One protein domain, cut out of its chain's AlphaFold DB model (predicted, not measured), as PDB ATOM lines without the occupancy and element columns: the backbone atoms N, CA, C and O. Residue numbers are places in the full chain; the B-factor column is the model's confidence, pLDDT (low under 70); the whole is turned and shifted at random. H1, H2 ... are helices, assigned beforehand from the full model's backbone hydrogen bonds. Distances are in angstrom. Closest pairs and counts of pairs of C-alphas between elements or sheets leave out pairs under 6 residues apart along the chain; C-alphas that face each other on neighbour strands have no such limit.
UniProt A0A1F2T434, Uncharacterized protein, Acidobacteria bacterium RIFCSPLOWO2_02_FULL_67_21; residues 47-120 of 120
ATOM      1  N   ALA A  47    -101.171 438.195 -13.066       63.81
ATOM      2  CA  ALA A  47    -100.918 438.269 -14.503       63.81
ATOM      3  C   ALA A  47    -100.309 436.993 -15.113       63.81
ATOM      4  O   ALA A  47    -100.374 436.826 -16.318       63.81
ATOM      5  N   TYR A  48     -99.714 436.091 -14.330       64.12
ATOM      6  CA  TYR A  48     -99.293 434.758 -14.796       64.12
ATOM      7  C   TYR A  48    -100.404 433.742 -14.609       64.12
ATOM      8  O   TYR A  48    -100.551 432.794 -15.387       64.12
ATOM      9  N   GLN A  49    -101.169 433.938 -13.532       68.88
ATOM     10  CA  GLN A  49    -102.227 433.026 -13.178       68.88
ATOM     11  C   GLN A  49    -103.344 433.045 -14.226       68.88
ATOM     12  O   GLN A  49    -103.854 431.997 -14.602       68.88
ATOM     13  N   GLU A  50    -103.685 434.217 -14.746       75.31
ATOM     14  CA  GLU A  50    -104.790 434.358 -15.691       75.31
ATOM     15  C   GLU A  50    -104.459 433.798 -17.100       75.31
ATOM     16  O   GLU A  50    -105.147 432.862 -17.514       75.31
ATOM     17  N   PRO A  51    -103.349 434.164 -17.777       88.25
ATOM     18  CA  PRO A  51    -103.062 433.689 -19.135       88.25
ATOM     19  C   PRO A  51    -102.724 432.201 -19.204       88.25
ATOM     20  O   PRO A  51    -103.147 431.509 -20.129       88.25
ATOM     21  N   ALA A  52    -101.964 431.681 -18.231       95.19
ATOM     22  CA  ALA A  52    -101.595 430.267 -18.229       95.19
ATOM     23  C   ALA A  52    -102.807 429.382 -17.909       95.19
ATOM     24  O   ALA A  52    -103.032 428.384 -18.593       95.19
ATOM     25  N   PHE A  53    -103.614 429.763 -16.910       96.12
ATOM     26  CA  PHE A  53    -104.803 429.002 -16.535       96.12
ATOM     27  C   PHE A  53    -105.851 429.039 -17.645       96.12
ATOM     28  O   PHE A  53    -106.332 427.981 -18.036       96.12
ATOM     29  N   ALA A  54    -106.169 430.221 -18.185       95.94
ATOM     30  CA  ALA A  54    -107.164 430.370 -19.243       95.94
ATOM     31  C   ALA A  54    -106.778 429.571 -20.497       95.94
ATOM     32  O   ALA A  54    -107.603 428.848 -21.062       95.94
ATOM     33  N   ARG A  55    -105.497 429.620 -20.892       96.44
ATOM     34  CA  ARG A  55    -104.982 428.820 -22.009       96.44
ATOM     35  C   ARG A  55    -105.067 427.323 -21.729       96.44
ATOM     36  O   ARG A  55    -105.506 426.565 -22.599       96.44
ATOM     37  N   GLY A  56    -104.656 426.910 -20.531       97.94
ATOM     38  CA  GLY A  56    -104.775 425.532 -20.076       97.94
ATOM     39  C   GLY A  56    -106.221 425.054 -20.145       97.94
ATOM     40  O   GLY A  56    -106.485 424.029 -20.758       97.94
ATOM     41  N   TYR A  57    -107.154 425.834 -19.595       98.56
ATOM     42  CA  TYR A  57    -108.585 425.538 -19.564       98.56
ATOM     43  C   TYR A  57    -109.168 425.351 -20.961       98.56
ATOM     44  O   TYR A  57    -109.742 424.302 -21.231       98.56
ATOM     45  N   SER A  58    -108.962 426.311 -21.867       98.19
ATOM     46  CA  SER A  58    -109.456 426.209 -23.246       98.19
ATOM     47  C   SER A  58    -108.906 424.967 -23.952       98.19
ATOM     48  O   SER A  58    -109.675 424.188 -24.511       98.19
ATOM     49  N   THR A  59    -107.597 424.719 -23.850       98.25
ATOM     50  CA  THR A  59    -106.977 423.543 -24.482       98.25
ATOM     51  C   THR A  59    -107.506 422.242 -23.872       98.25
ATOM     52  O   THR A  59    -107.800 421.287 -24.587       98.25
ATOM     53  N   GLY A  60    -107.644 422.198 -22.545       98.50
ATOM     54  CA  GLY A  60    -108.216 421.067 -21.825       98.50
ATOM     55  C   GLY A  60    -109.643 420.785 -22.274       98.50
ATOM     56  O   GLY A  60    -109.949 419.644 -22.603       98.50
ATOM     57  N   TYR A  61    -110.481 421.820 -22.356       98.81
ATOM     58  CA  TYR A  61    -111.877 421.721 -22.774       98.81
ATOM     59  C   TYR A  61    -112.022 421.101 -24.157       98.81
ATOM     60  O   TYR A  61    -112.751 420.121 -24.304       98.81
ATOM     61  N   ASP A  62    -111.270 421.584 -25.144       98.56
ATOM     62  CA  ASP A  62    -111.333 421.048 -26.507       98.56
ATOM     63  C   ASP A  62    -110.922 419.569 -26.561       98.56
ATOM     64  O   ASP A  62    -111.559 418.754 -27.235       98.56
ATOM     65  N   ARG A  63    -109.869 419.200 -25.816       98.50
ATOM     66  CA  ARG A  63    -109.400 417.809 -25.712       98.50
ATOM     67  C   ARG A  63    -110.431 416.919 -25.024       98.50
ATOM     68  O   ARG A  63    -110.762 415.863 -25.556       98.50
ATOM     69  N   GLY A  64    -110.957 417.361 -23.885       98.56
ATOM     70  CA  GLY A  64    -111.980 416.643 -23.132       98.56
ATOM     71  C   GLY A  64    -113.236 416.444 -23.968       98.56
ATOM     72  O   GLY A  64    -113.728 415.326 -24.074       98.56
ATOM     73  N   LEU A  65    -113.709 417.496 -24.638       98.69
ATOM     74  CA  LEU A  65    -114.880 417.455 -25.510       98.69
ATOM     75  C   LEU A  65    -114.712 416.445 -26.646       98.69
ATOM     76  O   LEU A  65    -115.624 415.660 -26.913       98.69
ATOM     77  N   ALA A  66    -113.552 416.443 -27.306       98.38
ATOM     78  CA  ALA A  66    -113.255 415.485 -28.364       98.38
ATOM     79  C   ALA A  66    -113.245 414.037 -27.845       98.38
ATOM     80  O   ALA A  66    -113.826 413.158 -28.486       98.38
ATOM     81  N   ASP A  67    -112.625 413.796 -26.689       98.38
ATOM     82  CA  ASP A  67    -112.549 412.469 -26.075       98.38
ATOM     83  C   ASP A  67    -113.929 411.984 -25.605       98.38
ATOM     84  O   ASP A  67    -114.313 410.850 -25.900       98.38
ATOM     85  N   GLY A  68    -114.717 412.861 -24.976       98.38
ATOM     86  CA  GLY A  68    -116.086 412.579 -24.544       98.38
ATOM     87  C   GLY A  68    -116.996 412.206 -25.715       98.38
ATOM     88  O   GLY A  68    -117.649 411.162 -25.678       98.38
ATOM     89  N   ARG A  69    -116.950 412.976 -26.814       98.25
ATOM     90  CA  ARG A  69    -117.707 412.681 -28.049       98.25
ATOM     91  C   ARG A  69    -117.345 411.331 -28.665       98.25
ATOM     92  O   ARG A  69    -118.189 410.669 -29.263       98.25
ATOM     93  N   ARG A  70    -116.082 410.920 -28.533       97.81
ATOM     94  CA  ARG A  70    -115.572 409.635 -29.033       97.81
ATOM     95  C   ARG A  70    -115.770 408.486 -28.047       97.81
ATOM     96  O   ARG A  70    -115.375 407.369 -28.365       97.81
ATOM     97  N   ARG A  71    -116.352 408.745 -26.868       96.50
ATOM     98  CA  ARG A  71    -116.435 407.788 -25.750       96.50
ATOM     99  C   ARG A  71    -115.065 407.193 -25.390       96.50
ATOM    100  O   ARG A  71    -114.963 406.032 -25.000       96.50
ATOM    101  N   ALA A  72    -114.001 407.977 -25.562       97.50
ATOM    102  CA  ALA A  72    -112.657 407.580 -25.173       97.50
ATOM    103  C   ALA A  72    -112.534 407.564 -23.643       97.50
ATOM    104  O   ALA A  72    -113.324 408.184 -22.941       97.50
ATOM    105  N   ARG A  73    -111.520 406.876 -23.107       96.88
ATOM    106  CA  ARG A  73    -111.226 406.901 -21.667       96.88
ATOM    107  C   ARG A  73    -110.893 408.328 -21.217       96.88
ATOM    108  O   ARG A  73    -110.027 408.964 -21.808       96.88
ATOM    109  N   TYR A  74    -111.473 408.762 -20.096       96.94
ATOM    110  CA  TYR A  74    -111.056 409.976 -19.390       96.94
ATOM    111  C   TYR A  74    -109.571 409.898 -18.996       96.94
ATOM    112  O   TYR A  74    -109.207 409.143 -18.087       96.94
ATOM    113  N   SER A  75    -108.703 410.656 -19.677       96.31
ATOM    114  CA  SER A  75    -107.274 410.696 -19.345       96.31
ATOM    115  C   SER A  75    -106.591 412.036 -19.662       96.31
ATOM    116  O   SER A  75    -105.813 412.153 -20.614       96.31
ATOM    117  N   PRO A  76    -106.804 413.069 -18.825       95.31
ATOM    118  CA  PRO A  76    -106.153 414.365 -19.009       95.31
ATOM    119  C   PRO A  76    -104.623 414.293 -18.881       95.31
ATOM    120  O   PRO A  76    -103.912 415.046 -19.542       95.31
ATOM    121  N   VAL A  77    -104.099 413.391 -18.043       96.81
ATOM    122  CA  VAL A  77    -102.659 413.320 -17.729       96.81
ATOM    123  C   VAL A  77    -101.814 412.666 -18.823       96.81
ATOM    124  O   VAL A  77    -100.621 412.956 -18.922       96.81
ATOM    125  N   ASP A  78    -102.431 411.836 -19.668       95.88
ATOM    126  CA  ASP A  78    -101.754 411.168 -20.786       95.88
ATOM    127  C   ASP A  78    -101.568 412.123 -21.984       95.88
ATOM    128  O   ASP A  78    -100.705 411.912 -22.853       95.88
ATOM    129  N   ASN A  79    -102.315 413.233 -22.005       97.19
ATOM    130  CA  ASN A  79    -102.265 414.223 -23.070       97.19
ATOM    131  C   ASN A  79    -100.894 414.928 -23.130       97.19
ATOM    132  O   ASN A  79    -100.326 415.348 -22.118       97.19
ATOM    133  N   ARG A  80    -100.337 415.063 -24.339       96.25
ATOM    134  CA  ARG A  80     -99.039 415.721 -24.558       96.25
ATOM    135  C   ARG A  80     -99.067 417.194 -24.148       96.25
ATOM    136  O   ARG A  80     -98.093 417.662 -23.564       96.25
ATOM    137  N   ASP A  81    -100.167 417.897 -24.397       95.75
ATOM    138  CA  ASP A  81    -100.308 419.320 -24.080       95.75
ATOM    139  C   ASP A  81    -100.294 419.534 -22.561       95.75
ATOM    140  O   ASP A  81     -99.627 420.437 -22.059       95.75
ATOM    141  N   TYR A  82    -100.928 418.626 -21.809       97.62
ATOM    142  CA  TYR A  82    -100.837 418.585 -20.350       97.62
ATOM    143  C   TYR A  82     -99.403 418.318 -19.869       97.62
ATOM    144  O   TYR A  82     -98.876 419.021 -19.000       97.62
ATOM    145  N   ARG A  83     -98.739 417.307 -20.445       97.44
ATOM    146  CA  ARG A  83     -97.370 416.936 -20.063       97.44
ATOM    147  C   ARG A  83     -96.359 418.036 -20.368       97.44
ATOM    148  O   ARG A  83     -95.478 418.267 -19.545       97.44
ATOM    149  N   ASN A  84     -96.496 418.756 -21.473       96.75
ATOM    150  CA  ASN A  84     -95.611 419.873 -21.804       96.75
ATOM    151  C   ASN A  84     -95.919 421.107 -20.943       96.75
ATOM    152  O   ASN A  84     -95.025 421.655 -20.294       96.75
ATOM    153  N   GLY A  85     -97.194 421.498 -20.885       95.69
ATOM    154  CA  GLY A  85     -97.707 422.577 -20.044       95.69
ATOM    155  C   GLY A  85     -97.205 423.986 -20.379       95.69
ATOM    156  O   GLY A  85     -97.442 424.906 -19.613       95.69
ATOM    157  N   ASP A  86     -96.461 424.181 -21.461       94.38
ATOM    158  CA  ASP A  86     -95.795 425.448 -21.792       94.38
ATOM    159  C   ASP A  86     -96.287 426.068 -23.106       94.38
ATOM    160  O   ASP A  86     -95.649 426.967 -23.656       94.38
ATOM    161  N   GLN A  87     -97.434 425.613 -23.611       93.75
ATOM    162  CA  GLN A  87     -98.008 426.127 -24.847       93.75
ATOM    163  C   GLN A  87     -98.413 427.596 -24.693       93.75
ATOM    164  O   GLN A  87     -99.271 427.932 -23.884       93.75
ATOM    165  N   GLY A  88     -97.831 428.467 -25.521       90.62
ATOM    166  CA  GLY A  88     -98.083 429.909 -25.463       90.62
ATOM    167  C   GLY A  88     -97.324 430.638 -24.353       90.62
ATOM    168  O   GLY A  88     -97.633 431.793 -24.080       90.62
ATOM    169  N   TYR A  89     -96.340 429.994 -23.720       94.50
ATOM    170  CA  TYR A  89     -95.452 430.660 -22.774       94.50
ATOM    171  C   TYR A  89     -94.619 431.755 -23.458       94.50
ATOM    172  O   TYR A  89     -94.021 431.534 -24.512       94.50
ATOM    173  N   ALA A  90     -94.523 432.907 -22.798       91.31
ATOM    174  CA  ALA A  90     -93.605 433.989 -23.119       91.31
ATOM    175  C   ALA A  90     -92.806 434.355 -21.863       91.31
ATOM    176  O   ALA A  90     -93.328 434.275 -20.753       91.31
ATOM    177  N   ASN A  91     -91.558 434.805 -22.028       88.44
ATOM    178  CA  ASN A  91     -90.691 435.168 -20.894       88.44
ATOM    179  C   ASN A  91     -91.257 436.317 -20.038       88.44
ATOM    180  O   ASN A  91     -90.940 436.420 -18.858       88.44
ATOM    181  N   SER A  92     -92.122 437.161 -20.609       87.75
ATOM    182  CA  SER A  92     -92.857 438.200 -19.876       87.75
ATOM    183  C   SER A  92     -93.892 437.636 -18.894       87.75
ATOM    184  O   SER A  92     -94.319 438.346 -17.990       87.75
ATOM    185  N   TYR A  93     -94.272 436.361 -19.030       86.81
ATOM    186  CA  TYR A  93     -95.182 435.652 -18.125       86.81
ATOM    187  C   TYR A  93     -94.456 434.995 -16.942       86.81
ATOM    188  O   TYR A  93     -95.019 434.131 -16.267       86.81
ATOM    189  N   GLY A  94     -93.214 435.396 -16.669       86.81
ATOM    190  CA  GLY A  94     -92.461 434.936 -15.509       86.81
ATOM    191  C   GLY A  94     -91.780 433.594 -15.749       86.81
ATOM    192  O   GLY A  94     -91.352 433.296 -16.858       86.81
ATOM    193  N   SER A  95     -91.623 432.783 -14.699       91.62
ATOM    194  CA  SER A  95     -90.898 431.519 -14.829       91.62
ATOM    195  C   SER A  95     -91.716 430.466 -15.577       91.62
ATOM    196  O   SER A  95     -92.913 430.266 -15.343       91.62
ATOM    197  N   LYS A  96     -91.036 429.720 -16.449       92.12
ATOM    198  CA  LYS A  96     -91.644 428.638 -17.227       92.12
ATOM    199  C   LYS A  96     -92.301 427.563 -16.352       92.12
ATOM    200  O   LYS A  96     -93.342 427.024 -16.716       92.12
ATOM    201  N   ASP A  97     -91.729 427.264 -15.190       93.00
ATOM    202  CA  ASP A  97     -92.267 426.245 -14.281       93.00
ATOM    203  C   ASP A  97     -93.559 426.691 -13.588       93.00
ATOM    204  O   ASP A  97     -94.497 425.898 -13.462       93.00
ATOM    205  N   ALA A  98     -93.646 427.968 -13.200       90.94
ATOM    206  CA  ALA A  98     -94.876 428.556 -12.680       90.94
ATOM    207  C   ALA A  98     -95.997 428.508 -13.722       90.94
ATOM    208  O   ALA A  98     -97.106 428.051 -13.425       90.94
ATOM    209  N   TYR A  99     -95.677 428.911 -14.956       94.62
ATOM    210  CA  TYR A  99     -96.598 428.843 -16.085       94.62
ATOM    211  C   TYR A  99     -97.110 427.413 -16.289       94.62
ATOM    212  O   TYR A  99     -98.318 427.192 -16.314       94.62
ATOM    213  N   ARG A 100     -96.206 426.424 -16.332       96.00
ATOM    214  CA  ARG A 100     -96.553 425.003 -16.496       96.00
ATOM    215  C   ARG A 100     -97.474 424.472 -15.416       96.00
ATOM    216  O   ARG A 100     -98.426 423.755 -15.724       96.00
ATOM    217  N   SER A 101     -97.188 424.793 -14.158       94.88
ATOM    218  CA  SER A 101     -98.018 424.365 -13.032       94.88
ATOM    219  C   SER A 101     -99.457 424.861 -13.192       94.88
ATOM    220  O   SER A 101    -100.410 424.083 -13.109       94.88
ATOM    221  N   ASN A 102     -99.604 426.146 -13.507       95.25
ATOM    222  CA  ASN A 102    -100.902 426.787 -13.599       95.25
ATOM    223  C   ASN A 102    -101.665 426.442 -14.893       95.25
ATOM    224  O   ASN A 102    -102.868 426.189 -14.853       95.25
ATOM    225  N   TYR A 103    -100.958 426.300 -16.015       97.25
ATOM    226  CA  TYR A 103    -101.505 425.734 -17.247       97.25
ATOM    227  C   TYR A 103    -102.096 424.349 -17.000       97.25
ATOM    228  O   TYR A 103    -103.229 424.072 -17.382       97.25
ATOM    229  N   ARG A 104    -101.356 423.466 -16.317       97.88
ATOM    230  CA  ARG A 104    -101.828 422.110 -16.005       97.88
ATOM    231  C   ARG A 104    -103.044 422.117 -15.082       97.88
ATOM    232  O   ARG A 104    -103.881 421.226 -15.198       97.88
ATOM    233  N   ALA A 105    -103.144 423.089 -14.174       97.00
ATOM    234  CA  ALA A 105    -104.330 423.268 -13.343       97.00
ATOM    235  C   ALA A 105    -105.558 423.617 -14.197       97.00
ATOM    236  O   ALA A 105    -106.551 422.894 -14.127       97.00
ATOM    237  N   GLY A 106    -105.442 424.629 -15.065       97.75
ATOM    238  CA  GLY A 106    -106.500 424.990 -16.013       97.75
ATOM    239  C   GLY A 106    -106.868 423.830 -16.934       97.75
ATOM    240  O   GLY A 106    -108.042 423.510 -17.079       97.75
ATOM    241  N   PHE A 107    -105.871 423.128 -17.477       98.62
ATOM    242  CA  PHE A 107    -106.075 421.995 -18.379       98.62
ATOM    243  C   PHE A 107    -106.912 420.884 -17.758       98.62
ATOM    244  O   PHE A 107    -107.832 420.400 -18.408       98.62
ATOM    245  N   ARG A 108    -106.626 420.468 -16.515       98.56
ATOM    246  CA  ARG A 108    -107.428 419.418 -15.859       98.56
ATOM    247  C   ARG A 108    -108.880 419.843 -15.707       98.56
ATOM    248  O   ARG A 108    -109.759 419.054 -16.030       98.56
ATOM    249  N   GLN A 109    -109.104 421.075 -15.257       98.56
ATOM    250  CA  GLN A 109    -110.452 421.592 -15.053       98.56
ATOM    251  C   GLN A 109    -111.218 421.691 -16.378       98.56
ATOM    252  O   GLN A 109    -112.319 421.165 -16.491       98.56
ATOM    253  N   GLY A 110    -110.602 422.271 -17.410       98.62
ATOM    254  CA  GLY A 110    -111.208 422.354 -18.736       98.62
ATOM    255  C   GLY A 110    -111.498 420.977 -19.329       98.62
ATOM    256  O   GLY A 110    -112.584 420.752 -19.847       98.62
ATOM    257  N   TYR A 111    -110.563 420.028 -19.210       98.75
ATOM    258  CA  TYR A 111    -110.746 418.665 -19.716       98.75
ATOM    259  C   TYR A 111    -111.923 417.953 -19.054       98.75
ATOM    260  O   TYR A 111    -112.699 417.300 -19.745       98.75
ATOM    261  N   GLU A 112    -112.093 418.100 -17.740       98.56
ATOM    262  CA  GLU A 112    -113.252 417.568 -17.019       98.56
ATOM    263  C   GLU A 112    -114.575 418.140 -17.543       98.56
ATOM    264  O   GLU A 112    -115.492 417.377 -17.868       98.56
ATOM    265  N   ASP A 113    -114.654 419.463 -17.687       98.75
ATOM    266  CA  ASP A 113    -115.848 420.154 -18.178       98.75
ATOM    267  C   ASP A 113    -116.180 419.760 -19.625       98.75
ATOM    268  O   ASP A 113    -117.322 419.409 -19.941       98.75
ATOM    269  N   GLY A 114    -115.171 419.762 -20.499       98.69
ATOM    270  CA  GLY A 114    -115.303 419.381 -21.902       98.69
ATOM    271  C   GLY A 114    -115.712 417.922 -22.062       98.69
ATOM    272  O   GLY A 114    -116.637 417.618 -22.813       98.69
ATOM    273  N   TYR A 115    -115.085 417.013 -21.311       98.69
ATOM    274  CA  TYR A 115    -115.405 415.587 -21.363       98.69
ATOM    275  C   TYR A 115    -116.857 415.327 -20.978       98.69
ATOM    276  O   TYR A 115    -117.578 414.670 -21.729       98.69
ATOM    277  N   ARG A 116    -117.324 415.919 -19.870       98.38
ATOM    278  CA  ARG A 116    -118.736 415.837 -19.466       98.38
ATOM    279  C   ARG A 116    -119.670 416.380 -20.540       98.38
ATOM    280  O   ARG A 116    -120.690 415.754 -20.816       98.38
ATOM    281  N   ALA A 117    -119.332 417.517 -21.145       98.31
ATOM    282  CA  ALA A 117    -120.125 418.105 -22.219       98.31
ATOM    283  C   ALA A 117    -120.187 417.205 -23.464       98.31
ATOM    284  O   ALA A 117    -121.231 417.127 -24.097       98.31
ATOM    285  N   GLY A 118    -119.100 416.503 -23.796       97.88
ATOM    286  CA  GLY A 118    -119.044 415.590 -24.942       97.88
ATOM    287  C   GLY A 118    -119.765 414.259 -24.737       97.88
ATOM    288  O   GLY A 118    -120.074 413.594 -25.720       97.88
ATOM    289  N   THR A 119    -120.010 413.865 -23.485       96.62
ATOM    290  CA  THR A 119    -120.725 412.623 -23.138       96.62
ATOM    291  C   THR A 119    -122.234 412.785 -22.949       96.62
ATOM    292  O   THR A 119    -122.916 411.776 -22.776       96.62
ATOM    293  N   ARG A 120    -122.733 414.024 -22.920       90.62
ATOM    294  CA  ARG A 120    -124.171 414.329 -22.875       90.62
ATOM    295  C   ARG A 120    -124.790 414.146 -24.254       90.62
ATOM    296  O   ARG A 120    -125.935 413.658 -24.288       90.62
TER     297      ARG A 120
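Overview. This is residues 47 to 120 of the 120 residues of an uncharacterized protein of Acidobacteria bacterium RIFCSPLOWO2_02_FULL_67_21 (UniProt A0A1F2T434). Two long helices, H1 and H3, lie side by side and run the same way, crossing at a shallow angle, and together they make the long axis of a rod-like body. Between them in the chain, residues 70 to 95 fold back along one side of this pair, from the end of H1 to the beginning of H3, with the short helix H2 partway along this return and packed on H3. The printed part has 74 residues with three named helices, in the order H1, H2, H3, and no named strand; the class is all helix, with 52 residues in named elements. The whole is compact, with a radius of gyration of the C-alphas of 12.2 A, and its C-alphas span 39 by 19 by 14 A, only just a rod.

Arrangement. H1, residues 47 to 69, comes first and touches H3, residues 96 to 119, with 94 pairs of C-alphas within 8 A. Their closest C-alphas are those of Gly 64 and Tyr 115, 4.0 A apart, and their centres are 4.8 A apart. The two run the same way at a shallow tilt of 32 degrees, only just short of steep. H2, residues 80 to 84, only just touches H1, with 3 pairs of C-alphas within 8 A; the closest are those of Thr 59 and Asp 81, 7.9 A apart, and H1 touches H2 with residues 56 to 60 alone. H2 also touches H3, whose residues 100 to 107 alone take part; the closest C-alphas are those of Tyr 82 and Arg 104, 5.7 A apart. In H2 and H3 every O i to N i+4 pair is within hydrogen-bond range, and in H1 18 of 19 are.

Along the chain. H1 begins at C-alpha 47 at (-100.918, 438.269, -14.503), has 23 residues and measures 33.5 A from first to last C-alpha. H2, with 5 residues, begins at C-alpha 80 at (-99.039, 415.721, -24.558). H3 is the longest helix by residues, with 24, and measures 33.7 A; it ends at C-alpha 119 at (-120.725, 412.623, -23.138).

Size, cuts and confidence. The two C-alphas farthest apart are those of Ser 92 and Arg 120, at 39.5 A, and the first and last printed C-alphas, of Ala 47 and Arg 120, are 34.4 A apart. The link from H1 to H2, 10 residues, is short; the link from H2 to H3, 11 residues, is long. The printed part has no cut and ends at the chain's last residue, 120. The mean pLDDT of the printed part is 94.5, and residues 47 to 49 are under 70.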